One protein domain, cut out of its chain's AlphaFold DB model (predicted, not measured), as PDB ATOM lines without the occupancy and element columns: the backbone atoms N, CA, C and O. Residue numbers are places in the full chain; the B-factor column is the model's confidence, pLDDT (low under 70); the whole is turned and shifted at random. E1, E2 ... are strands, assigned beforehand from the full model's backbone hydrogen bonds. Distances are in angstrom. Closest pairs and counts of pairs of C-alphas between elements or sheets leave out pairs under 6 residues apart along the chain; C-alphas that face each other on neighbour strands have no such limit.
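This is residues 3 to 183 of the 382 residues of an uncharacterized protein of Pseudomonas sp. RIT623 (UniProt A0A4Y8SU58). Two twisted sheets lie face to face as an elongated sandwich, E1, E2 and E11 to E15 in one layer and E3 to E8 in the other, their strands at only 18 degrees to each other. The small hairpin of E9 and E10 lies at one end of the long axis, and the loop of residues 38 to 50 at the other. The printed part has 181 residues, with no named helix and fifteen named strands, E1 to E15 along the chain: the class is all strand. Both large sheets are antiparallel, in the orders E1 - E2 - E15 - E14 - E13 - E12 - E11 and E3 - E4 - E5 - E6 - E7 - E8. The whole is compact, with a radius of gyration of the C-alphas of 17.4 A and spans of 61, 34 and 30 A.

E1, residues 3 to 9, begins at C-alpha 3 (-25.378, 10.974, 5.492). E2 is residues 15 to 24, 27.2 A long; E3 30 to 37; E4 51 to 59; E5 62 to 69; E6 73 to 82, 30.0 A; E7 92 to 101, 30.6 A; and E8 104 to 112. E9 is residues 114 to 116, E10 122 to 124, E11 130 to 133, E12 136 to 139, E13 148 to 154 and E14 160 to 167. E15, residues 174 to 182, 27.3 A long, ends at C-alpha 182 (-41.944, 12.955, -7.932).

E1 is an edge strand and forms a hairpin with E2, N 6 and O 19 being 2.8 A apart. On its other side E2 is the antiparallel neighbour of E15, with N 20 and O 178 at 2.7 A. E3 to E8 form a meander, each strand the antiparallel neighbour of the one before; N 55 and O 66 of E4 and E5 are 3.0 A apart. E8 runs on into E9 at 60 degrees, across one residue. E9 pairs with E10, N 115 and O 123 being 2.9 A apart. E11 to E15 form a second meander; N 163 and O 179 of E14 and E15 are 2.8 A apart. Between the sheets, the closest C-alphas of E5 and E15 are those of Ala 65 and Ala 176, 6.0 A apart. E7 and E13 are near each other, while E8 and E12 are apart.

The two C-alphas farthest apart, those of Glu 44 and Ser 119, are 61.5 A from each other. The printed part has no cut. The link from E3 to E4, 13 residues, is long. The mean pLDDT of the printed part is 88.2; residues 11 to 13, 40 to 48, 71, 157 and 171 are under 70.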
ATOM      1  N   LEU A   3     -24.312  11.001   6.486       93.50
ATOM      2  CA  LEU A   3     -25.378  10.974   5.492       93.50
ATOM      3  C   LEU A   3     -26.716  11.097   6.220       93.50
ATOM      4  O   LEU A   3     -27.001  10.343   7.147       93.50
ATOM      5  N   ILE A   4     -27.521  12.071   5.811       94.25
ATOM      6  CA  ILE A   4     -28.873  12.289   6.322       94.25
ATOM      7  C   ILE A   4     -29.833  12.126   5.151       94.25
ATOM      8  O   ILE A   4     -29.674  12.812   4.142       94.25
ATOM      9  N   ALA A   5     -30.834  11.265   5.310       94.25
ATOM     10  CA  ALA A   5     -31.978  11.159   4.413       94.25
ATOM     11  C   ALA A   5     -33.210  11.779   5.084       94.25
ATOM     12  O   ALA A   5     -33.439  11.581   6.279       94.25
ATOM     13  N   LYS A   6     -33.984  12.555   4.328       92.50
ATOM     14  CA  LYS A   6     -35.252  13.140   4.766       92.50
ATOM     15  C   LYS A   6     -36.330  12.889   3.710       92.50
ATOM     16  O   LYS A   6     -36.045  13.084   2.525       92.50
ATOM     17  N   PRO A   7     -37.558  12.522   4.107       89.62
ATOM     18  CA  PRO A   7     -38.666  12.423   3.170       89.62
ATOM     19  C   PRO A   7     -39.023  13.806   2.620       89.62
ATOM     20  O   PRO A   7     -39.031  14.796   3.355       89.62
ATOM     21  N   VAL A   8     -39.353  13.864   1.332       88.31
ATOM     22  CA  VAL A   8     -40.034  15.012   0.721       88.31
ATOM     23  C   VAL A   8     -41.512  14.659   0.666       88.31
ATOM     24  O   VAL A   8     -41.869  13.622   0.109       88.31
ATOM     25  N   ARG A   9     -42.357  15.482   1.287       80.81
ATOM     26  CA  ARG A   9     -43.803  15.250   1.344       80.81
ATOM     27  C   ARG A   9     -44.536  16.091   0.302       80.81
ATOM     28  O   ARG A   9     -44.133  17.225   0.040       80.81
ATOM     29  N   SER A  10     -45.596  15.533  -0.276       74.81
ATOM     30  CA  SER A  10     -46.548  16.287  -1.093       74.81
ATOM     31  C   SER A  10     -47.400  17.209  -0.213       74.81
ATOM     32  O   SER A  10     -47.337  17.156   1.017       74.81
ATOM     33  N   THR A  11     -48.226  18.041  -0.848       67.00
ATOM     34  CA  THR A  11     -49.234  18.873  -0.169       67.00
ATOM     35  C   THR A  11     -50.220  18.057   0.662       67.00
ATOM     36  O   THR A  11     -50.713  18.547   1.670       67.00
ATOM     37  N   ASP A  12     -50.456  16.801   0.280       65.25
ATOM     38  CA  ASP A  12     -51.351  15.878   0.983       65.25
ATOM     39  C   ASP A  12     -50.624  15.006   2.018       65.25
ATOM     40  O   ASP A  12     -51.195  14.049   2.534       65.25
ATOM     41  N   GLU A  13     -49.374  15.365   2.336       68.38
ATOM     42  CA  GLU A  13     -48.488  14.750   3.335       68.38
ATOM     43  C   GLU A  13     -47.921  13.362   2.965       68.38
ATOM     44  O   GLU A  13     -47.140  12.795   3.742       68.38
ATOM     45  N   ASN A  14     -48.207  12.855   1.759       73.12
ATOM     46  CA  ASN A  14     -47.633  11.614   1.225       73.12
ATOM     47  C   ASN A  14     -46.132  11.766   0.966       73.12
ATOM     48  O   ASN A  14     -45.682  12.812   0.497       73.12
ATOM     49  N   ILE A  15     -45.339  10.723   1.225       79.00
ATOM     50  CA  ILE A  15     -43.903  10.743   0.920       79.00
ATOM     51  C   ILE A  15     -43.731  10.590  -0.591       79.00
ATOM     52  O   ILE A  15     -43.842   9.488  -1.124       79.00
ATOM     53  N   CYS A  16     -43.457  11.707  -1.264       85.19
ATOM     54  CA  CYS A  16     -43.360  11.793  -2.716       85.19
ATOM     55  C   CYS A  16     -41.922  11.845  -3.250       85.19
ATOM     56  O   CYS A  16     -41.681  11.833  -4.459       85.19
ATOM     57  N   GLY A  17     -40.949  11.918  -2.347       91.06
ATOM     58  CA  GLY A  17     -39.553  12.013  -2.716       91.06
ATOM     59  C   GLY A  17     -38.605  11.890  -1.537       91.06
ATOM     60  O   GLY A  17     -38.988  11.536  -0.419       91.06
ATOM     61  N   ALA A  18     -37.347  12.223  -1.795       94.19
ATOM     62  CA  ALA A  18     -36.262  12.103  -0.839       94.19
ATOM     63  C   ALA A  18     -35.239  13.222  -1.022       94.19
ATOM     64  O   ALA A  18     -34.882  13.580  -2.144       94.19
ATOM     65  N   ALA A  19     -34.740  13.741   0.095       96.50
ATOM     66  CA  ALA A  19     -33.619  14.662   0.150       96.50
ATOM     67  C   ALA A  19     -32.482  14.028   0.953       96.50
ATOM     68  O   ALA A  19     -32.650  13.645   2.111       96.50
ATOM     69  N   PHE A  20     -31.311  13.955   0.342       97.31
ATOM     70  CA  PHE A  20     -30.096  13.389   0.900       97.31
ATOM     71  C   PHE A  20     -29.038  14.477   1.061       97.31
ATOM     72  O   PHE A  20     -28.824  15.308   0.173       97.31
ATOM     73  N   SER A  21     -28.340  14.458   2.191       96.62
ATOM     74  CA  SER A  21     -27.214  15.345   2.462       96.62
ATOM     75  C   SER A  21     -26.075  14.551   3.075       96.62
ATOM     76  O   SER A  21     -26.188  14.078   4.205       96.62
ATOM     77  N   TYR A  22     -24.971  14.443   2.342       96.62
ATOM     78  CA  TYR A  22     -23.724  13.848   2.792       96.62
ATOM     79  C   TYR A  22     -22.685  14.941   3.023       96.62
ATOM     80  O   TYR A  22     -22.365  15.703   2.112       96.62
ATOM     81  N   THR A  23     -22.166  15.055   4.242       95.19
ATOM     82  CA  THR A  23     -21.206  16.110   4.613       95.19
ATOM     83  C   THR A  23     -20.041  15.562   5.423       95.19
ATOM     84  O   THR A  23     -20.213  14.666   6.259       95.19
ATOM     85  N   GLY A  24     -18.861  16.157   5.254       90.94
ATOM     86  CA  GLY A  24     -17.742  15.973   6.173       90.94
ATOM     87  C   GLY A  24     -16.394  16.361   5.581       90.94
ATOM     88  O   GLY A  24     -16.323  16.954   4.512       90.94
ATOM     89  N   THR A  25     -15.324  16.023   6.297       89.88
ATOM     90  CA  THR A  25     -13.938  16.359   5.938       89.88
ATOM     91  C   THR A  25     -13.217  15.083   5.498       89.88
ATOM     92  O   THR A  25     -12.764  14.326   6.361       89.88
ATOM     93  N   PRO A  26     -13.170  14.775   4.192       81.75
ATOM     94  CA  PRO A  26     -12.613  13.517   3.717       81.75
ATOM     95  C   PRO A  26     -11.079  13.509   3.804       81.75
ATOM     96  O   PRO A  26     -10.415  14.406   3.292       81.75
ATOM     97  N   SER A  27     -10.508  12.463   4.404       83.00
ATOM     98  CA  SER A  27      -9.069  12.144   4.325       83.00
ATOM     99  C   SER A  27      -8.727  11.220   3.144       83.00
ATOM    100  O   SER A  27      -7.562  11.045   2.803       83.00
ATOM    101  N   GLY A  28      -9.752  10.656   2.504       86.75
ATOM    102  CA  GLY A  28      -9.712   9.799   1.321       86.75
ATOM    103  C   GLY A  28     -11.112   9.727   0.705       86.75
ATOM    104  O   GLY A  28     -12.024  10.386   1.203       86.75
ATOM    105  N   VAL A  29     -11.295   8.953  -0.368       90.50
ATOM    106  CA  VAL A  29     -12.628   8.771  -0.966       90.50
ATOM    107  C   VAL A  29     -13.460   7.853  -0.079       90.50
ATOM    108  O   VAL A  29     -13.024   6.760   0.275       90.50
ATOM    109  N   GLN A  30     -14.642   8.317   0.292       93.06
ATOM    110  CA  GLN A  30     -15.566   7.633   1.187       93.06
ATOM    111  C   GLN A  30     -16.933   7.603   0.529       93.06
ATOM    112  O   GLN A  30     -17.336   8.599  -0.072       93.06
ATOM    113  N   VAL A  31     -17.602   6.455   0.611       95.31
ATOM    114  CA  VAL A  31     -18.863   6.192  -0.082       95.31
ATOM    115  C   VAL A  31     -19.921   5.817   0.938       95.31
ATOM    116  O   VAL A  31     -19.670   4.985   1.802       95.31
ATOM    117  N   GLU A  32     -21.098   6.414   0.817       96.88
ATOM    118  CA  GLU A  32     -22.256   6.124   1.656       96.88
ATOM    119  C   GLU A  32     -23.513   6.005   0.805       96.88
ATOM    120  O   GLU A  32     -23.613   6.605  -0.269       96.88
ATOM    121  N   GLN A  33     -24.490   5.256   1.306       96.44
ATOM    122  CA  GLN A  33     -25.770   5.070   0.635       96.44
ATOM    123  C   GLN A  33     -26.938   5.157   1.611       96.44
ATOM    124  O   GLN A  33     -26.826   4.782   2.777       96.44
ATOM    125  N   ALA A  34     -28.076   5.628   1.120       95.31
ATOM    126  CA  ALA A  34     -29.330   5.624   1.858       95.31
ATOM    127  C   ALA A  34     -30.505   5.441   0.900       95.31
ATOM    128  O   ALA A  34     -30.395   5.684  -0.303       95.31
ATOM    129  N   SER A  35     -31.647   5.042   1.447       93.12
ATOM    130  CA  SER A  35     -32.903   4.953   0.715       93.12
ATOM    131  C   SER A  35     -34.044   5.563   1.516       93.12
ATOM    132  O   SER A  35     -34.001   5.650   2.743       93.12
ATOM    133  N   GLN A  36     -35.061   6.006   0.793       91.31
ATOM    134  CA  GLN A  36     -36.309   6.513   1.331       91.31
ATOM    135  C   GLN A  36     -37.445   5.780   0.626       91.31
ATOM    136  O   GLN A  36     -37.580   5.866  -0.595       91.31
ATOM    137  N   GLN A  37     -38.248   5.057   1.406       86.69
ATOM    138  CA  GLN A  37     -39.484   4.455   0.914       86.69
ATOM    139  C   GLN A  37     -40.487   5.553   0.596       86.69
ATOM    140  O   GLN A  37     -40.578   6.546   1.326       86.69
ATOM    141  N   LEU A  38     -41.204   5.369  -0.501       81.56
ATOM    142  CA  LEU A  38     -42.212   6.299  -0.964       81.56
ATOM    143  C   LEU A  38     -43.600   5.760  -0.630       81.56
ATOM    144  O   LEU A  38     -43.799   4.555  -0.494       81.56
ATOM    145  N   THR A  39     -44.565   6.660  -0.488       74.50
ATOM    146  CA  THR A  39     -45.946   6.293  -0.170       74.50
ATOM    147  C   THR A  39     -46.786   6.438  -1.428       74.50
ATOM    148  O   THR A  39     -47.365   7.498  -1.649       74.50
ATOM    149  N   PHE A  40     -46.837   5.395  -2.263       64.19
ATOM    150  CA  PHE A  40     -47.700   5.374  -3.446       64.19
ATOM    151  C   PHE A  40     -48.396   4.024  -3.600       64.19
ATOM    152  O   PHE A  40     -47.770   3.031  -3.959       64.19
ATOM    153  N   ALA A  41     -49.710   4.008  -3.419       49.94
ATOM    154  CA  ALA A  41     -50.573   3.049  -4.112       49.94
ATOM    155  C   ALA A  41     -51.769   3.743  -4.778       49.94
ATOM    156  O   ALA A  41     -52.804   3.126  -4.986       49.94
ATOM    157  N   ALA A  42     -51.631   5.035  -5.094       40.84
ATOM    158  CA  ALA A  42     -52.746   5.903  -5.482       40.84
ATOM    159  C   ALA A  42     -53.182   5.819  -6.942       40.84
ATOM    160  O   ALA A  42     -54.099   6.513  -7.368       40.84
ATOM    161  N   PHE A  43     -52.535   4.975  -7.728       45.12
ATOM    162  CA  PHE A  43     -52.901   4.800  -9.115       45.12
ATOM    163  C   PHE A  43     -52.803   3.317  -9.407       45.12
ATOM    164  O   PHE A  43     -51.739   2.715  -9.265       45.12
ATOM    165  N   GLU A  44     -53.926   2.726  -9.784       38.38
ATOM    166  CA  GLU A  44     -53.966   1.348 -10.243       38.38
ATOM    167  C   GLU A  44     -52.959   1.173 -11.394       38.38
ATOM    168  O   GLU A  44     -53.044   1.833 -12.431       38.38
ATOM    169  N   GLY A  45     -51.945   0.337 -11.162       48.12
ATOM    170  CA  GLY A  45     -50.850   0.075 -12.095       48.12
ATOM    171  C   GLY A  45     -49.516  -0.121 -11.374       48.12
ATOM    172  O   GLY A  45     -49.096   0.714 -10.578       48.12
ATOM    173  N   ALA A  46     -48.814  -1.214 -11.675       48.66
ATOM    174  CA  ALA A  46     -47.530  -1.604 -11.076       48.66
ATOM    175  C   ALA A  46     -46.333  -0.702 -11.473       48.66
ATOM    176  O   ALA A  46     -45.178  -1.117 -11.403       48.66
ATOM    177  N   ASP A  47     -46.594   0.533 -11.900       57.31
ATOM    178  CA  ASP A  47     -45.626   1.408 -12.553       57.31
ATOM    179  C   ASP A  47     -45.080   2.515 -11.643       57.31
ATOM    180  O   ASP A  47     -44.413   3.427 -12.139       57.31
ATOM    181  N   TYR A  48     -45.255   2.440 -10.321       67.44
ATOM    182  CA  TYR A  48     -44.743   3.461  -9.398       67.44
ATOM    183  C   TYR A  48     -43.424   3.065  -8.744       67.44
ATOM    184  O   TYR A  48     -43.250   1.913  -8.348       67.44
ATOM    185  N   PRO A  49     -42.482   4.012  -8.604       71.75
ATOM    186  CA  PRO A  49     -41.275   3.760  -7.844       71.75
ATOM    187  C   PRO A  49     -41.632   3.520  -6.376       71.75
ATOM    188  O   PRO A  49     -42.300   4.341  -5.762       71.75
ATOM    189  N   SER A  50     -41.163   2.418  -5.793       77.81
ATOM    190  CA  SER A  50     -41.388   2.114  -4.370       77.81
ATOM    191  C   SER A  50     -40.426   2.865  -3.444       77.81
ATOM    192  O   SER A  50     -40.713   3.087  -2.271       77.81
ATOM    193  N   SER A  51     -39.275   3.295  -3.966       87.19
ATOM    194  CA  SER A  51     -38.260   4.016  -3.201       87.19
ATOM    195  C   SER A  51     -37.393   4.920  -4.077       87.19
ATOM    196  O   SER A  51     -37.266   4.720  -5.289       87.19
ATOM    197  N   ILE A  52     -36.770   5.911  -3.438       92.44
ATOM    198  CA  ILE A  52     -35.629   6.646  -3.993       92.44
ATOM    199  C   ILE A  52     -34.402   6.261  -3.182       92.44
ATOM    200  O   ILE A  52     -34.423   6.324  -1.951       92.44
ATOM    201  N   SER A  53     -33.324   5.889  -3.861       94.31
ATOM    202  CA  SER A  53     -32.026   5.647  -3.239       94.31
ATOM    203  C   SER A  53     -30.996   6.663  -3.708       94.31
ATOM    204  O   SER A  53     -31.105   7.250  -4.788       94.31
ATOM    205  N   GLY A  54     -29.998   6.896  -2.864       95.88
ATOM    206  CA  GLY A  54     -28.875   7.759  -3.177       95.88
ATOM    207  C   GLY A  54     -27.556   7.120  -2.772       95.88
ATOM    208  O   GLY A  54     -27.463   6.521  -1.700       95.88
ATOM    209  N   VAL A  55     -26.544   7.277  -3.623       97.06
ATOM    210  CA  VAL A  55     -25.155   6.874  -3.363       97.06
ATOM    211  C   VAL A  55     -24.275   8.108  -3.497       97.06
ATOM    212  O   VAL A  55     -24.344   8.833  -4.489       97.06
ATOM    213  N   PHE A  56     -23.451   8.363  -2.490       97.25
ATOM    214  CA  PHE A  56     -22.655   9.579  -2.384       97.25
ATOM    215  C   PHE A  56     -21.202   9.219  -2.172       97.25
ATOM    216  O   PHE A  56     -20.903   8.358  -1.352       97.25
ATOM    217  N   ALA A  57     -20.307   9.914  -2.866       95.31
ATOM    218  CA  ALA A  57     -18.877   9.801  -2.630       95.31
ATOM    219  C   ALA A  57     -18.273  11.174  -2.338       95.31
ATOM    220  O   ALA A  57     -18.544  12.136  -3.056       95.31
ATOM    221  N   LEU A  58     -17.432  11.268  -1.309       94.75
ATOM    222  CA  LEU A  58     -16.641  12.463  -1.011       94.75
ATOM    223  C   LEU A  58     -15.186  12.074  -0.802       94.75
ATOM    224  O   LEU A  58     -14.878  11.160  -0.044       94.75
ATOM    225  N   GLY A  59     -14.291  12.794  -1.464       91.75
ATOM    226  CA  GLY A  59     -12.852  12.653  -1.323       91.75
ATOM    227  C   GLY A  59     -12.147  13.996  -1.487       91.75
ATOM    228  O   GLY A  59     -12.775  14.991  -1.860       91.75
ATOM    229  N   PRO A  60     -10.828  14.049  -1.247       90.25
ATOM    230  CA  PRO A  60     -10.033  15.207  -1.621       90.25
ATOM    231  C   PRO A  60     -10.204  15.473  -3.118       90.25
ATOM    232  O   PRO A  60      -9.892  14.614  -3.940       90.25
ATOM    233  N   ARG A  61     -10.712  16.660  -3.466       91.06
ATOM    234  CA  ARG A  61     -10.950  17.105  -4.845       91.06
ATOM    235  C   ARG A  61     -11.952  16.282  -5.655       91.06
ATOM    236  O   ARG A  61     -12.030  16.470  -6.862       91.06
ATOM    237  N   VAL A  62     -12.740  15.411  -5.036       93.50
ATOM    238  CA  VAL A  62     -13.785  14.660  -5.739       93.50
ATOM    239  C   VAL A  62     -15.067  14.632  -4.927       93.50
ATOM    240  O   VAL A  62     -15.051  14.403  -3.718       93.50
ATOM    241  N   ALA A  63     -16.188  14.838  -5.604       95.94
ATOM    242  CA  ALA A  63     -17.503  14.568  -5.056       95.94
ATOM    243  C   ALA A  63     -18.381  13.892  -6.111       95.94
ATOM    244  O   ALA A  63     -18.287  14.197  -7.300       95.94
ATOM    245  N   SER A  64     -19.249  12.996  -5.661       96.94
ATOM    246  CA  SER A  64     -20.263  12.348  -6.481       96.94
ATOM    247  C   SER A  64     -21.579  12.282  -5.723       96.94
ATOM    248  O   SER A  64     -21.601  12.033  -4.514       96.94
ATOM    249  N   ALA A  65     -22.667  12.496  -6.450       97.94
ATOM    250  CA  ALA A  65     -24.014  12.208  -6.009       97.94
ATOM    251  C   ALA A  65     -24.722  11.424  -7.110       97.94
ATOM    252  O   ALA A  65     -24.823  11.880  -8.251       97.94
ATOM    253  N   MET A  66     -25.223  10.252  -6.754       96.50
ATOM    254  CA  MET A  66     -26.104   9.450  -7.581       96.50
ATOM    255  C   MET A  66     -27.467   9.377  -6.905       96.50
ATOM    256  O   MET A  66     -27.541   9.116  -5.707       96.50
ATOM    257  N   ILE A  67     -28.528   9.591  -7.675       95.50
ATOM    258  CA  ILE A  67     -29.904   9.291  -7.286       95.50
ATOM    259  C   ILE A  67     -30.448   8.234  -8.228       95.50
ATOM    260  O   ILE A  67     -30.269   8.323  -9.442       95.50
ATOM    261  N   GLN A  68     -31.178   7.285  -7.664       93.19
ATOM    262  CA  GLN A  68     -31.948   6.313  -8.408       93.19
ATOM    263  C   GLN A  68     -33.412   6.367  -7.963       93.19
ATOM    264  O   GLN A  68     -33.729   6.252  -6.780       93.19
ATOM    265  N   ILE A  69     -34.297   6.568  -8.937       88.50
ATOM    266  CA  ILE A  69     -35.747   6.506  -8.791       88.50
ATOM    267  C   ILE A  69     -36.177   5.164  -9.386       88.50
ATOM    268  O   ILE A  69     -36.308   5.032 -10.610       88.50
ATOM    269  N   ASP A  70     -36.359   4.168  -8.512       71.81
ATOM    270  CA  ASP A  70     -36.675   2.780  -8.887       71.81
ATOM    271  C   ASP A  70     -35.660   2.173  -9.889       71.81
ATOM    272  O   ASP A  70     -34.566   2.693 -10.097       71.81
ATOM    273  N   ALA A  71     -35.957   1.034 -10.509       67.75
ATOM    274  CA  ALA A  71     -35.102   0.411 -11.519       67.75
ATOM    275  C   ALA A  71     -35.035   1.201 -12.842       67.75
ATOM    276  O   ALA A  71     -34.285   0.822 -13.739       67.75
ATOM    277  N   ARG A  72     -35.828   2.272 -12.998       76.50
ATOM    278  CA  ARG A  72     -36.094   2.908 -14.296       76.50
ATOM    279  C   ARG A  72     -35.310   4.180 -14.556       76.50
ATOM    280  O   ARG A  72     -34.982   4.404 -15.714       76.50
ATOM    281  N   VAL A  73     -35.009   5.005 -13.555       88.38
ATOM    282  CA  VAL A  73     -34.250   6.246 -13.769       88.38
ATOM    283  C   VAL A  73     -33.109   6.334 -12.773       88.38
ATOM    284  O   VAL A  73     -33.321   6.269 -11.566       88.38
ATOM    285  N   SER A  74     -31.896   6.530 -13.278       94.06
ATOM    286  CA  SER A  74     -30.721   6.788 -12.451       94.06
ATOM    287  C   SER A  74     -29.946   7.974 -12.997       94.06
ATOM    288  O   SER A  74     -29.771   8.101 -14.208       94.06
ATOM    289  N   VAL A  75     -29.495   8.853 -12.110       96.69
ATOM    290  CA  VAL A  75     -28.707  10.035 -12.452       96.69
ATOM    291  C   VAL A  75     -27.483  10.075 -11.560       96.69
ATOM    292  O   VAL A  75     -27.607  10.106 -10.341       96.69
ATOM    293  N   SER A  76     -26.301  10.116 -12.166       97.44
ATOM    294  CA  SER A  76     -25.026  10.343 -11.493       97.44
ATOM    295  C   SER A  76     -24.468  11.693 -11.915       97.44
ATOM    296  O   SER A  76     -24.359  11.975 -13.108       97.44
ATOM    297  N   PHE A  77     -24.098  12.514 -10.938       98.38
ATOM    298  CA  PHE A  77     -23.377  13.759 -11.138       98.38
ATOM    299  C   PHE A  77     -22.070  13.712 -10.354       98.38
ATOM    300  O   PHE A  77     -22.058  13.391  -9.166       98.38
ATOM    301  N   ASN A  78     -20.967  14.019 -11.028       97.81
ATOM    302  CA  ASN A  78     -19.623  13.953 -10.474       97.81
ATOM    303  C   ASN A  78     -18.903  15.268 -10.727       97.81
ATOM    304  O   ASN A  78     -19.077  15.901 -11.771       97.81
ATOM    305  N   ALA A  79     -18.052  15.648  -9.785       97.06
ATOM    306  CA  ALA A  79     -17.182  16.796  -9.920       97.06
ATOM    307  C   ALA A  79     -15.788  16.468  -9.383       97.06
ATOM    308  O   ALA A  79     -15.639  15.919  -8.289       97.06
ATOM    309  N   TYR A  80     -14.777  16.840 -10.162       94.81
ATOM    310  CA  TYR A  80     -13.365  16.639  -9.868       94.81
ATOM    311  C   TYR A  80     -12.656  17.989  -9.918       94.81
ATOM    312  O   TYR A  80     -12.564  18.599 -10.982       94.81
ATOM    313  N   ALA A  81     -12.166  18.470  -8.781       92.12
ATOM    314  CA  ALA A  81     -11.386  19.695  -8.700       92.12
ATOM    315  C   ALA A  81      -9.923  19.438  -9.088       92.12
ATOM    316  O   ALA A  81      -9.307  18.437  -8.723       92.12
ATOM    317  N   LEU A  82      -9.340  20.382  -9.807       88.94
ATOM    318  CA  LEU A  82      -7.962  20.353 -10.262       88.94
ATOM    319  C   LEU A  82      -7.276  21.598  -9.729       88.94
ATOM    320  O   LEU A  82      -7.645  22.712 -10.092       88.94
ATOM    321  N   ALA A  83      -6.292  21.396  -8.854       83.94
ATOM    322  CA  ALA A  83      -5.467  22.497  -8.386       83.94
ATOM    323  C   ALA A  83      -4.502  22.903  -9.497       83.94
ATOM    324  O   ALA A  83      -3.790  22.049 -10.037       83.94
ATOM    325  N   GLY A  84      -4.484  24.187  -9.823       79.50
ATOM    326  CA  GLY A  84      -3.549  24.721 -10.795       79.50
ATOM    327  C   GLY A  84      -2.152  24.943 -10.211       79.50
ATOM    328  O   GLY A  84      -1.925  24.878  -9.000       79.50
ATOM    329  N   SER A  85      -1.180  25.179 -11.090       75.81
ATOM    330  CA  SER A  85       0.236  25.326 -10.729       75.81
ATOM    331  C   SER A  85       0.604  26.705 -10.169       75.81
ATOM    332  O   SER A  85       1.692  26.855  -9.617       75.81
ATOM    333  N   SER A  86      -0.275  27.703 -10.288       77.12
ATOM    334  CA  SER A  86      -0.010  29.108  -9.941       77.12
ATOM    335  C   SER A  86      -1.062  29.725  -9.007       77.12
ATOM    336  O   SER A  86      -1.212  30.943  -8.958       77.12
ATOM    337  N   GLY A  87      -1.761  28.900  -8.219       71.44
ATOM    338  CA  GLY A  87      -2.770  29.338  -7.244       71.44
ATOM    339  C   GLY A  87      -4.205  29.276  -7.776       71.44
ATOM    340  O   GLY A  87      -4.448  28.729  -8.850       71.44
ATOM    341  N   VAL A  88      -5.160  29.840  -7.027       72.06
ATOM    342  CA  VAL A  88      -6.617  29.671  -7.248       72.06
ATOM    343  C   VAL A  88      -7.078  30.120  -8.646       72.06
ATOM    344  O   VAL A  88      -8.003  29.550  -9.225       72.06
ATOM    345  N   ASP A  89      -6.395  31.093  -9.249       77.31
ATOM    346  CA  ASP A  89      -6.704  31.572 -10.604       77.31
ATOM    347  C   ASP A  89      -6.385  30.536 -11.693       77.31
ATOM    348  O   ASP A  89      -6.963  30.570 -12.776       77.31
ATOM    349  N   SER A  90      -5.519  29.568 -11.385       82.31
ATOM    350  CA  SER A  90      -5.198  28.436 -12.258       82.31
ATOM    351  C   SER A  90      -5.999  27.168 -11.946       82.31
ATOM    352  O   SER A  90      -5.857  26.173 -12.658       82.31
ATOM    353  N   ASP A  91      -6.848  27.191 -10.911       88.75
ATOM    354  CA  ASP A  91      -7.709  26.058 -10.573       88.75
ATOM    355  C   ASP A  91      -8.765  25.823 -11.656       88.75
ATOM    356  O   ASP A  91      -9.231  26.738 -12.346       88.75
ATOM    357  N   ASN A  92      -9.179  24.569 -11.782       92.31
ATOM    358  CA  ASN A  92     -10.245  24.151 -12.678       92.31
ATOM    359  C   ASN A  92     -11.069  23.047 -12.011       92.31
ATOM    360  O   ASN A  92     -10.707  22.514 -10.960       92.31
ATOM    361  N   ALA A  93     -12.173  22.664 -12.632       94.38
ATOM    362  CA  ALA A  93     -12.887  21.459 -12.272       94.38
ATOM    363  C   ALA A  93     -13.487  20.812 -13.512       94.38
ATOM    364  O   ALA A  93     -13.932  21.489 -14.437       94.38
ATOM    365  N   GLN A  94     -13.501  19.486 -13.513       96.12
ATOM    366  CA  GLN A  94     -14.266  18.698 -14.461       96.12
ATOM    367  C   GLN A  94     -15.587  18.309 -13.816       96.12
ATOM    368  O   GLN A  94     -15.600  17.797 -12.697       96.12
ATOM    369  N   VAL A  95     -16.684  18.509 -14.534       97.75
ATOM    370  CA  VAL A  95     -17.999  18.001 -14.142       97.75
ATOM    371  C   VAL A  95     -18.458  16.961 -15.145       97.75
ATOM    372  O   VAL A  95     -18.214  17.097 -16.344       97.75
ATOM    373  N   SER A  96     -19.126  15.919 -14.663       98.19
ATOM    374  CA  SER A  96     -19.733  14.911 -15.521       98.19
ATOM    375  C   SER A  96     -21.105  14.497 -15.017       98.19
ATOM    376  O   SER A  96     -21.354  14.436 -13.813       98.19
ATOM    377  N   MET A  97     -22.001  14.212 -15.953       98.19
ATOM    378  CA  MET A  97     -23.328  13.688 -15.679       98.19
ATOM    379  C   MET A  97     -23.606  12.486 -16.569       98.19
ATOM    380  O   MET A  97     -23.335  12.521 -17.772       98.19
ATOM    381  N   VAL A  98     -24.175  11.447 -15.966       97.75
ATOM    382  CA  VAL A  98     -24.715  10.280 -16.661       97.75
ATOM    383  C   VAL A  98     -26.144  10.071 -16.190       97.75
ATOM    384  O   VAL A  98     -26.404  10.046 -14.990       97.75
ATOM    385  N   MET A  99     -27.060   9.906 -17.134       96.06
ATOM    386  CA  MET A  99     -28.443   9.538 -16.877       96.06
ATOM    387  C   MET A  99     -28.759   8.231 -17.590       96.06
ATOM    388  O   MET A  99     -28.505   8.091 -18.790       96.06
ATOM    389  N   LEU A 100     -29.340   7.294 -16.850       94.94
ATOM    390  CA  LEU A 100     -29.774   5.997 -17.340       94.94
ATOM    391  C   LEU A 100     -31.302   5.913 -17.325       94.94
ATOM    392  O   LEU A 100     -31.942   6.354 -16.368       94.94
ATOM    393  N   ALA A 101     -31.858   5.302 -18.371       89.56
ATOM    394  CA  ALA A 101     -33.200   4.739 -18.365       89.56
ATOM    395  C   ALA A 101     -33.075   3.208 -18.324       89.56
ATOM    396  O   ALA A 101     -32.582   2.589 -19.271       89.56
ATOM    397  N   GLY A 102     -33.446   2.593 -17.203       87.88
ATOM    398  CA  GLY A 102     -33.066   1.213 -16.908       87.88
ATOM    399  C   GLY A 102     -31.542   1.069 -16.877       87.88
ATOM    400  O   GLY A 102     -30.845   1.827 -16.208       87.88
ATOM    401  N   ALA A 103     -31.016   0.127 -17.661       87.88
ATOM    402  CA  ALA A 103     -29.576  -0.075 -17.826       87.88
ATOM    403  C   ALA A 103     -28.953   0.740 -18.981       87.88
ATOM    404  O   ALA A 103     -27.750   0.638 -19.215       87.88
ATOM    405  N   GLN A 104     -29.746   1.511 -19.736       92.88
ATOM    406  CA  GLN A 104     -29.276   2.185 -20.948       92.88
ATOM    407  C   GLN A 104     -28.953   3.660 -20.684       92.88
ATOM    408  O   GLN A 104     -29.820   4.382 -20.183       92.88
ATOM    409  N   PRO A 105     -27.750   4.147 -21.040       95.06
ATOM    410  CA  PRO A 105     -27.436   5.563 -20.943       95.06
ATOM    411  C   PRO A 105     -28.245   6.351 -21.968       95.06
ATOM    412  O   PRO A 105     -28.125   6.142 -23.173       95.06
ATOM    413  N   ILE A 106     -29.059   7.280 -21.475       95.19
ATOM    414  CA  ILE A 106     -29.838   8.198 -22.310       95.19
ATOM    415  C   ILE A 106     -29.185   9.576 -22.401       95.19
ATOM    416  O   ILE A 106     -29.461  10.313 -23.341       95.19
ATOM    417  N   PHE A 107     -28.291   9.919 -21.470       97.06
ATOM    418  CA  PHE A 107     -27.513  11.153 -21.516       97.06
ATOM    419  C   PHE A 107     -26.161  10.970 -20.833       97.06
ATOM    420  O   PHE A 107     -26.092  10.462 -19.717       97.06
ATOM    421  N   THR A 108     -25.102  11.434 -21.493       97.62
ATOM    422  CA  THR A 108     -23.743  11.464 -20.951       97.62
ATOM    423  C   THR A 108     -23.086  12.764 -21.379       97.62
ATOM    424  O   THR A 108     -23.018  13.065 -22.572       97.62
ATOM    425  N   LYS A 109     -22.568  13.532 -20.422       98.06
ATOM    426  CA  LYS A 109     -21.845  14.774 -20.704       98.06
ATOM    427  C   LYS A 109     -20.708  14.962 -19.706       98.06
ATOM    428  O   LYS A 109     -20.870  14.674 -18.525       98.06
ATOM    429  N   SER A 110     -19.555  15.426 -20.183       97.75
ATOM    430  CA  SER A 110     -18.378  15.723 -19.360       97.75
ATOM    431  C   SER A 110     -17.580  16.861 -19.986       97.75
ATOM    432  O   SER A 110     -17.363  16.845 -21.197       97.75
ATOM    433  N   TYR A 111     -17.174  17.844 -19.183       97.56
ATOM    434  CA  TYR A 111     -16.363  18.979 -19.631       97.56
ATOM    435  C   TYR A 111     -15.671  19.672 -18.450       97.56
ATOM    436  O   TYR A 111     -16.053  19.502 -17.289       97.56
ATOM    437  N   PHE A 112     -14.631  20.445 -18.758       96.50
ATOM    438  CA  PHE A 112     -13.974  21.337 -17.803       96.50
ATOM    439  C   PHE A 112     -14.732  22.659 -17.702       96.50
ATOM    440  O   PHE A 112     -15.242  23.150 -18.704       96.50
ATOM    441  N   LEU A 113     -14.789  23.251 -16.509       96.06
ATOM    442  CA  LEU A 113     -15.471  24.530 -16.275       96.06
ATOM    443  C   LEU A 113     -14.670  25.734 -16.774       96.06
ATOM    444  O   LEU A 113     -15.245  26.803 -16.973       96.06
ATOM    445  N   ARG A 114     -13.367  25.551 -16.999       94.56
ATOM    446  CA  ARG A 114     -12.513  26.496 -17.712       94.56
ATOM    447  C   ARG A 114     -11.806  25.828 -18.886       94.56
ATOM    448  O   ARG A 114     -11.359  24.686 -18.770       94.56
ATOM    449  N   GLU A 115     -11.658  26.563 -19.977       93.25
ATOM    450  CA  GLU A 115     -10.915  26.179 -21.180       93.25
ATOM    451  C   GLU A 115      -9.848  27.232 -21.502       93.25
ATOM    452  O   GLU A 115      -9.945  28.372 -21.051       93.25
ATOM    453  N   GLN A 116      -8.811  26.859 -22.255       91.50
ATOM    454  CA  GLN A 116      -7.823  27.831 -22.725       91.50
ATOM    455  C   GLN A 116      -8.333  28.538 -23.979       91.50
ATOM    456  O   GLN A 116      -8.771  27.890 -24.931       91.50
ATOM    457  N   ASP A 117      -8.247  29.863 -23.991       90.81
ATOM    458  CA  ASP A 117      -8.470  30.645 -25.199       90.81
ATOM    459  C   ASP A 117      -7.239  30.633 -26.128       90.81
ATOM    460  O   ASP A 117      -6.217  30.000 -25.855       90.81
ATOM    461  N   ALA A 118      -7.320  31.355 -27.250       90.94
ATOM    462  CA  ALA A 118      -6.233  31.426 -28.230       90.94
ATOM    463  C   ALA A 118      -4.934  32.056 -27.685       90.94
ATOM    464  O   ALA A 118      -3.881  31.892 -28.298       90.94
ATOM    465  N   SER A 119      -4.999  32.776 -26.560       89.88
ATOM    466  CA  SER A 119      -3.839  33.355 -25.873       89.88
ATOM    467  C   SER A 119      -3.244  32.428 -24.806       89.88
ATOM    468  O   SER A 119      -2.187  32.730 -24.254       89.88
ATOM    469  N   GLY A 120      -3.899  31.296 -24.524       85.75
ATOM    470  CA  GLY A 120      -3.544  30.378 -23.443       85.75
ATOM    471  C   GLY A 120      -4.125  30.773 -22.080       85.75
ATOM    472  O   GLY A 120      -3.830  30.109 -21.085       85.75
ATOM    473  N   ALA A 121      -4.951  31.821 -22.011       87.00
ATOM    474  CA  ALA A 121      -5.623  32.226 -20.781       87.00
ATOM    475  C   ALA A 121      -6.796  31.284 -20.472       87.00
ATOM    476  O   ALA A 121      -7.543  30.897 -21.372       87.00
ATOM    477  N   LEU A 122      -6.974  30.924 -19.197       88.94
ATOM    478  CA  LEU A 122      -8.136  30.156 -18.752       88.94
ATOM    479  C   LEU A 122      -9.369  31.064 -18.687       88.94
ATOM    480  O   LEU A 122      -9.414  32.005 -17.897       88.94
ATOM    481  N   ILE A 123     -10.377  30.742 -19.489       92.38
ATOM    482  CA  ILE A 123     -11.687  31.396 -19.512       92.38
ATOM    483  C   ILE A 123     -12.776  30.391 -19.134       92.38
ATOM    484  O   ILE A 123     -12.550  29.185 -19.204       92.38
ATOM    485  N   ASP A 124     -13.956  30.871 -18.742       94.44
ATOM    486  CA  ASP A 124     -15.118  30.001 -18.524       94.44
ATOM    487  C   ASP A 124     -15.436  29.187 -19.790       94.44
ATOM    488  O   ASP A 124     -15.255  29.660 -20.917       94.44
ATOM    489  N   THR A 125     -15.917  27.957 -19.603       95.75
ATOM    490  CA  THR A 125     -16.262  27.072 -20.722       95.75
ATOM    491  C   THR A 125     -17.327  27.676 -21.636       95.75
ATOM    492  O   THR A 125     -18.259  28.353 -21.192       95.75
ATOM    493  N   ARG A 126     -17.223  27.376 -22.936       95.00
ATOM    494  CA  ARG A 126     -18.245  27.729 -23.935       95.00
ATOM    495  C   ARG A 126     -19.428  26.760 -23.971       95.00
ATOM    496  O   ARG A 126     -20.344  26.956 -24.770       95.00
ATOM    497  N   GLU A 127     -19.421  25.716 -23.143       96.25
ATOM    498  CA  GLU A 127     -20.547  24.791 -23.017       96.25
ATOM    499  C   GLU A 127     -21.824  25.523 -22.581       96.25
ATOM    500  O   GLU A 127     -21.806  26.411 -21.727       96.25
ATOM    501  N   SER A 128     -22.965  25.135 -23.156       94.38
ATOM    502  CA  SER A 128     -24.248  25.798 -22.881       94.38
ATOM    503  C   SER A 128     -24.752  25.541 -21.459       94.38
ATOM    504  O   SER A 128     -25.537  26.330 -20.928       94.38
ATOM    505  N   GLY A 129     -24.369  24.396 -20.877       95.19
ATOM    506  CA  GLY A 129     -24.893  23.902 -19.605       95.19
ATOM    507  C   GLY A 129     -26.391  23.595 -19.628       95.19
ATOM    508  O   GLY A 129     -26.978  23.435 -18.566       95.19
ATOM    509  N   ARG A 130     -27.035  23.546 -20.802       97.31
ATOM    510  CA  ARG A 130     -28.476  23.297 -20.955       97.31
ATOM    511  C   ARG A 130     -28.713  22.237 -22.017       97.31
ATOM    512  O   ARG A 130     -28.253  22.392 -23.149       97.31
ATOM    513  N   TYR A 131     -29.467  21.203 -21.662       97.25
ATOM    514  CA  TYR A 131     -29.727  20.053 -22.527       97.25
ATOM    515  C   TYR A 131     -31.189  19.617 -22.422       97.25
ATOM    516  O   TYR A 131     -31.851  19.869 -21.417       97.25
ATOM    517  N   SER A 132     -31.689  18.955 -23.465       95.44
ATOM    518  CA  SER A 132     -33.024  18.358 -23.478       95.44
ATOM    519  C   SER A 132     -32.944  16.948 -24.036       95.44
ATOM    520  O   SER A 132     -32.471  16.757 -25.156       95.44
ATOM    521  N   VAL A 133     -33.384  15.958 -23.266       93.56
ATOM    522  CA  VAL A 133     -33.233  14.540 -23.617       93.56
ATOM    523  C   VAL A 133     -34.326  13.705 -22.968       93.56
ATOM    524  O   VAL A 133     -34.615  13.874 -21.791       93.56
ATOM    525  N   ALA A 134     -34.973  12.824 -23.735       88.62
ATOM    526  CA  ALA A 134     -36.042  11.946 -23.238       88.62
ATOM    527  C   ALA A 134     -37.147  12.669 -22.417       88.62
ATOM    528  O   ALA A 134     -37.717  12.107 -21.481       88.62
ATOM    529  N   GLY A 135     -37.439  13.933 -22.753       89.94
ATOM    530  CA  GLY A 135     -38.411  14.781 -22.048       89.94
ATOM    531  C   GLY A 135     -37.885  15.483 -20.789       89.94
ATOM    532  O   GLY A 135     -38.626  16.251 -20.183       89.94
ATOM    533  N   PHE A 136     -36.626  15.263 -20.404       93.00
ATOM    534  CA  PHE A 136     -35.961  16.003 -19.335       93.00
ATOM    535  C   PHE A 136     -35.321  17.278 -19.871       93.00
ATOM    536  O   PHE A 136     -34.547  17.229 -20.826       93.00
ATOM    537  N   ALA A 137     -35.573  18.396 -19.198       96.56
ATOM    538  CA  ALA A 137     -34.748  19.592 -19.265       96.56
ATOM    539  C   ALA A 137     -33.645  19.491 -18.201       96.56
ATOM    540  O   ALA A 137     -33.942  19.367 -17.011       96.56
ATOM    541  N   ILE A 138     -32.387  19.536 -18.640       97.50
ATOM    542  CA  ILE A 138     -31.193  19.360 -17.807       97.50
ATOM    543  C   ILE A 138     -30.401  20.661 -17.775       97.50
ATOM    544  O   ILE A 138     -30.127  21.248 -18.827       97.50
ATOM    545  N   THR A 139     -29.974  21.073 -16.584       97.94
ATOM    546  CA  THR A 139     -28.981  22.133 -16.406       97.94
ATOM    547  C   THR A 139     -27.733  21.613 -15.699       97.94
ATOM    548  O   THR A 139     -27.816  20.765 -14.815       97.94
ATOM    549  N   MET A 140     -26.565  22.104 -16.107       97.81
ATOM    550  CA  MET A 140     -25.253  21.779 -15.549       97.81
ATOM    551  C   MET A 140     -24.434  23.070 -15.388       97.81
ATOM    552  O   MET A 140     -24.673  24.039 -16.114       97.81
ATOM    553  N   PRO A 141     -23.453  23.112 -14.470       96.81
ATOM    554  CA  PRO A 141     -22.674  24.322 -14.235       96.81
ATOM    555  C   PRO A 141     -21.755  24.619 -15.423       96.81
ATOM    556  O   PRO A 141     -21.248  23.707 -16.073       96.81
ATOM    557  N   THR A 142     -21.517  25.901 -15.688       96.06
ATOM    558  CA  THR A 142     -20.637  26.383 -16.774       96.06
ATOM    559  C   THR A 142     -19.524  27.295 -16.268       96.06
ATOM    560  O   THR A 142     -18.782  27.871 -17.052       96.06
ATOM    561  N   ARG A 143     -19.410  27.454 -14.947       92.75
ATOM    562  CA  ARG A 143     -18.410  28.303 -14.301       92.75
ATOM    563  C   ARG A 143     -17.913  27.650 -13.029       92.75
ATOM    564  O   ARG A 143     -18.653  26.909 -12.379       92.75
ATOM    565  N   MET A 144     -16.683  27.981 -12.658       90.62
ATOM    566  CA  MET A 144     -16.128  27.619 -11.357       90.62
ATOM    567  C   MET A 144     -16.952  28.230 -10.220       90.62
ATOM    568  O   MET A 144     -17.461  29.347 -10.324       90.62
ATOM    569  N   GLY A 145     -17.049  27.508  -9.109       85.38
ATOM    570  CA  GLY A 145     -17.753  27.962  -7.919       85.38
ATOM    571  C   GLY A 145     -17.459  27.067  -6.724       85.38
ATOM    572  O   GLY A 145     -16.890  25.988  -6.864       85.38
ATOM    573  N   ALA A 146     -17.872  27.506  -5.535       83.75
ATOM    574  CA  ALA A 146     -17.759  26.699  -4.317       83.75
ATOM    575  C   ALA A 146     -18.735  25.505  -4.304       83.75
ATOM    576  O   ALA A 146     -18.600  24.582  -3.505       83.75
ATOM    577  N   THR A 147     -19.764  25.527  -5.150       92.50
ATOM    578  CA  THR A 147     -20.731  24.440  -5.297       92.50
ATOM    579  C   THR A 147     -21.149  24.327  -6.754       92.50
ATOM    580  O   THR A 147     -21.433  25.328  -7.410       92.50
ATOM    581  N   TYR A 148     -21.186  23.096  -7.241       96.31
ATOM    582  CA  TYR A 148     -21.608  22.721  -8.578       96.31
ATOM    583  C   TYR A 148     -23.004  22.130  -8.490       96.31
ATOM    584  O   TYR A 148     -23.196  21.147  -7.777       96.31
ATOM    585  N   SER A 149     -23.962  22.711  -9.202       96.06
ATOM    586  CA  SER A 149     -25.352  22.261  -9.171       96.06
ATOM    587  C   SER A 149     -25.804  21.825 -10.550       96.06
ATOM    588  O   SER A 149     -25.500  22.484 -11.545       96.06
ATOM    589  N   ALA A 150     -26.543  20.726 -10.588       97.00
ATOM    590  CA  ALA A 150     -27.191  20.245 -11.786       97.00
ATOM    591  C   ALA A 150     -28.643  19.899 -11.469       97.00
ATOM    592  O   ALA A 150     -28.929  19.311 -10.426       97.00
ATOM    593  N   THR A 151     -29.548  20.285 -12.360       96.94
ATOM    594  CA  THR A 151     -30.986  20.060 -12.191       96.94
ATOM    595  C   THR A 151     -31.530  19.286 -13.377       96.94
ATOM    596  O   THR A 151     -31.084  19.476 -14.509       96.94
ATOM    597  N   LEU A 152     -32.494  18.411 -13.123       95.88
ATOM    598  CA  LEU A 152     -33.223  17.676 -14.140       95.88
ATOM    599  C   LEU A 152     -34.706  17.812 -13.834       95.88
ATOM    600  O   LEU A 152     -35.144  17.565 -12.713       95.88
ATOM    601  N   SER A 153     -35.480  18.202 -14.835       93.94
ATOM    602  CA  SER A 153     -36.926  18.330 -14.700       93.94
ATOM    603  C   SER A 153     -37.623  17.688 -15.883       93.94
ATOM    604  O   SER A 153     -37.331  18.010 -17.033       93.94
ATOM    605  N   LYS A 154     -38.544  16.772 -15.603       91.25
ATOM    606  CA  LYS A 154     -39.475  16.219 -16.579       91.25
ATOM    607  C   LYS A 154     -40.876  16.652 -16.160       91.25
ATOM    608  O   LYS A 154     -41.355  16.153 -15.146       91.25
ATOM    609  N   PRO A 155     -41.522  17.581 -16.879       84.94
ATOM    610  CA  PRO A 155     -42.878  17.998 -16.549       84.94
ATOM    611  C   PRO A 155     -43.880  16.877 -16.860       84.94
ATOM    612  O   PRO A 155     -43.647  16.042 -17.736       84.94
ATOM    613  N   GLY A 156     -45.016  16.882 -16.168       78.12
ATOM    614  CA  GLY A 156     -46.112  15.949 -16.407       78.12
ATOM    615  C   GLY A 156     -46.968  15.750 -15.166       78.12
ATOM    616  O   GLY A 156     -46.652  16.263 -14.098       78.12
ATOM    617  N   THR A 157     -48.038  14.970 -15.307       64.69
ATOM    618  CA  THR A 157     -48.846  14.500 -14.170       64.69
ATOM    619  C   THR A 157     -48.016  13.663 -13.198       64.69
ATOM    620  O   THR A 157     -48.245  13.721 -12.000       64.69
ATOM    621  N   GLN A 158     -47.014  12.951 -13.721       72.94
ATOM    622  CA  GLN A 158     -45.973  12.250 -12.969       72.94
ATOM    623  C   GLN A 158     -44.620  12.948 -13.146       72.94
ATOM    624  O   GLN A 158     -43.657  12.373 -13.667       72.94
ATOM    625  N   GLY A 159     -44.593  14.245 -12.839       85.00
ATOM    626  CA  GLY A 159     -43.405  15.071 -13.005       85.00
ATOM    627  C   GLY A 159     -42.231  14.542 -12.181       85.00
ATOM    628  O   GLY A 159     -42.415  13.981 -11.108       85.00
ATOM    629  N   GLN A 160     -41.007  14.696 -12.676       88.88
ATOM    630  CA  GLN A 160     -39.799  14.325 -11.936       88.88
ATOM    631  C   GLN A 160     -38.891  15.535 -11.829       88.88
ATOM    632  O   GLN A 160     -38.544  16.141 -12.843       88.88
ATOM    633  N   HIS A 161     -38.489  15.858 -10.607       93.06
ATOM    634  CA  HIS A 161     -37.608  16.974 -10.298       93.06
ATOM    635  C   HIS A 161     -36.425  16.455  -9.496       93.06
ATOM    636  O   HIS A 161     -36.604  15.944  -8.392       93.06
ATOM    637  N   ILE A 162     -35.226  16.553 -10.061       95.50
ATOM    638  CA  ILE A 162     -33.993  16.074  -9.444       95.50
ATOM    639  C   ILE A 162     -33.007  17.230  -9.366       95.50
ATOM    640  O   ILE A 162     -32.635  17.800 -10.389       95.50
ATOM    641  N   ASP A 163     -32.550  17.526  -8.157       97.31
ATOM    642  CA  ASP A 163     -31.536  18.532  -7.881       97.31
ATOM    643  C   ASP A 163     -30.312  17.857  -7.269       97.31
ATOM    644  O   ASP A 163     -30.395  17.174  -6.250       97.31
ATOM    645  N   LEU A 164     -29.153  18.061  -7.885       97.56
ATOM    646  CA  LEU A 164     -27.865  17.526  -7.455       97.56
ATOM    647  C   LEU A 164     -26.944  18.704  -7.159       97.56
ATOM    648  O   LEU A 164     -26.892  19.669  -7.920       97.56
ATOM    649  N   SER A 165     -26.228  18.673  -6.038       97.31
ATOM    650  CA  SER A 165     -25.303  19.742  -5.656       97.31
ATOM    651  C   SER A 165     -24.064  19.196  -4.967       97.31
ATOM    652  O   SER A 165     -24.155  18.460  -3.987       97.31
ATOM    653  N   LEU A 166     -22.895  19.586  -5.464       96.75
ATOM    654  CA  LEU A 166     -21.595  19.103  -5.020       96.75
ATOM    655  C   LEU A 166     -20.713  20.277  -4.608       96.75
ATOM    656  O   LEU A 166     -20.374  21.125  -5.427       96.75
ATOM    657  N   ASN A 167     -20.299  20.301  -3.351       94.62
ATOM    658  CA  ASN A 167     -19.190  21.114  -2.874       94.62
ATOM    659  C   ASN A 167     -17.956  20.212  -2.812       94.62
ATOM    660  O   ASN A 167     -17.896  19.292  -1.987       94.62
ATOM    661  N   VAL A 168     -17.014  20.462  -3.720       88.62
ATOM    662  CA  VAL A 168     -15.793  19.671  -3.879       88.62
ATOM    663  C   VAL A 168     -14.664  20.334  -3.088       88.62
ATOM    664  O   VAL A 168     -14.169  21.382  -3.507       88.62
ATOM    665  N   PRO A 169     -14.212  19.743  -1.972       74.94
ATOM    666  CA  PRO A 169     -13.188  20.368  -1.152       74.94
ATOM    667  C   PRO A 169     -11.805  20.197  -1.796       74.94
ATOM    668  O   PRO A 169     -11.387  19.079  -2.107       74.94
ATOM    669  N   ILE A 170     -11.056  21.293  -1.951       70.25
ATOM    670  CA  ILE A 170      -9.598  21.236  -2.186       70.25
ATOM    671  C   ILE A 170      -8.881  20.983  -0.849       70.25
ATOM    672  O   ILE A 170      -7.956  20.175  -0.783       70.25
ATOM    673  N   THR A 171      -9.364  21.624   0.218       67.62
ATOM    674  CA  THR A 171      -9.049  21.380   1.632       67.62
ATOM    675  C   THR A 171     -10.321  21.602   2.465       67.62
ATOM    676  O   THR A 171     -11.243  22.289   2.026       67.62
ATOM    677  N   GLY A 172     -10.399  21.024   3.667       76.62
ATOM    678  CA  GLY A 172     -11.531  21.241   4.576       76.62
ATOM    679  C   GLY A 172     -12.773  20.394   4.268       76.62
ATOM    680  O   GLY A 172     -12.674  19.281   3.753       76.62
ATOM    681  N   ALA A 173     -13.942  20.893   4.673       85.94
ATOM    682  CA  ALA A 173     -15.197  20.151   4.592       85.94
ATOM    683  C   ALA A 173     -15.818  20.225   3.189       85.94
ATOM    684  O   ALA A 173     -15.940  21.302   2.612       85.94
ATOM    685  N   GLY A 174     -16.251  19.076   2.674       90.94
ATOM    686  CA  GLY A 174     -17.040  18.939   1.454       90.94
ATOM    687  C   GLY A 174     -18.483  18.538   1.743       90.94
ATOM    688  O   GLY A 174     -18.840  18.136   2.859       90.94
ATOM    689  N   SER A 175     -19.323  18.610   0.712       94.50
ATOM    690  CA  SER A 175     -20.698  18.122   0.796       94.50
ATOM    691  C   SER A 175     -21.228  17.652  -0.548       94.50
ATOM    692  O   SER A 175     -21.025  18.329  -1.549       94.50
ATOM    693  N   ALA A 176     -21.991  16.570  -0.552       95.75
ATOM    694  CA  ALA A 176     -22.797  16.146  -1.683       95.75
ATOM    695  C   ALA A 176     -24.261  16.112  -1.243       95.75
ATOM    696  O   ALA A 176     -24.603  15.532  -0.214       95.75
ATOM    697  N   LYS A 177     -25.126  16.776  -1.999       96.50
ATOM    698  CA  LYS A 177     -26.563  16.826  -1.758       96.50
ATOM    699  C   LYS A 177     -27.278  16.353  -2.999       96.50
ATOM    700  O   LYS A 177     -26.872  16.678  -4.116       96.50
ATOM    701  N   ALA A 178     -28.354  15.621  -2.787       96.81
ATOM    702  CA  ALA A 178     -29.243  15.258  -3.862       96.81
ATOM    703  C   ALA A 178     -30.675  15.245  -3.354       96.81
ATOM    704  O   ALA A 178     -30.942  14.778  -2.252       96.81
ATOM    705  N   MET A 179     -31.593  15.758  -4.151       96.25
ATOM    706  CA  MET A 179     -33.015  15.716  -3.880       96.25
ATOM    707  C   MET A 179     -33.708  15.196  -5.122       96.25
ATOM    708  O   MET A 179     -33.388  15.618  -6.229       96.25
ATOM    709  N   ALA A 180     -34.662  14.301  -4.933       93.44
ATOM    710  CA  ALA A 180     -35.593  13.920  -5.973       93.44
ATOM    711  C   ALA A 180     -37.012  14.026  -5.436       93.44
ATOM    712  O   ALA A 180     -37.319  13.518  -4.356       93.44
ATOM    713  N   ARG A 181     -37.865  14.694  -6.204       90.19
ATOM    714  CA  ARG A 181     -39.298  14.809  -5.973       90.19
ATOM    715  C   ARG A 181     -40.020  14.256  -7.185       90.19
ATOM    716  O   ARG A 181     -39.671  14.579  -8.323       90.19
ATOM    717  N   ILE A 182     -41.022  13.437  -6.921       87.00
ATOM    718  CA  ILE A 182     -41.944  12.955  -7.932       87.00
ATOM    719  C   ILE A 182     -43.263  13.668  -7.675       87.00
ATOM    720  O   ILE A 182     -43.760  13.691  -6.549       87.00
ATOM    721  N   ASP A 183     -43.777  14.316  -8.705       79.81
ATOM    722  CA  ASP A 183     -45.093  14.921  -8.674       79.81
ATOM    723  C   ASP A 183     -46.114  13.840  -9.014       79.81
ATOM    724  O   ASP A 183     -45.845  12.947  -9.816       79.81
TER     725      ASP A 183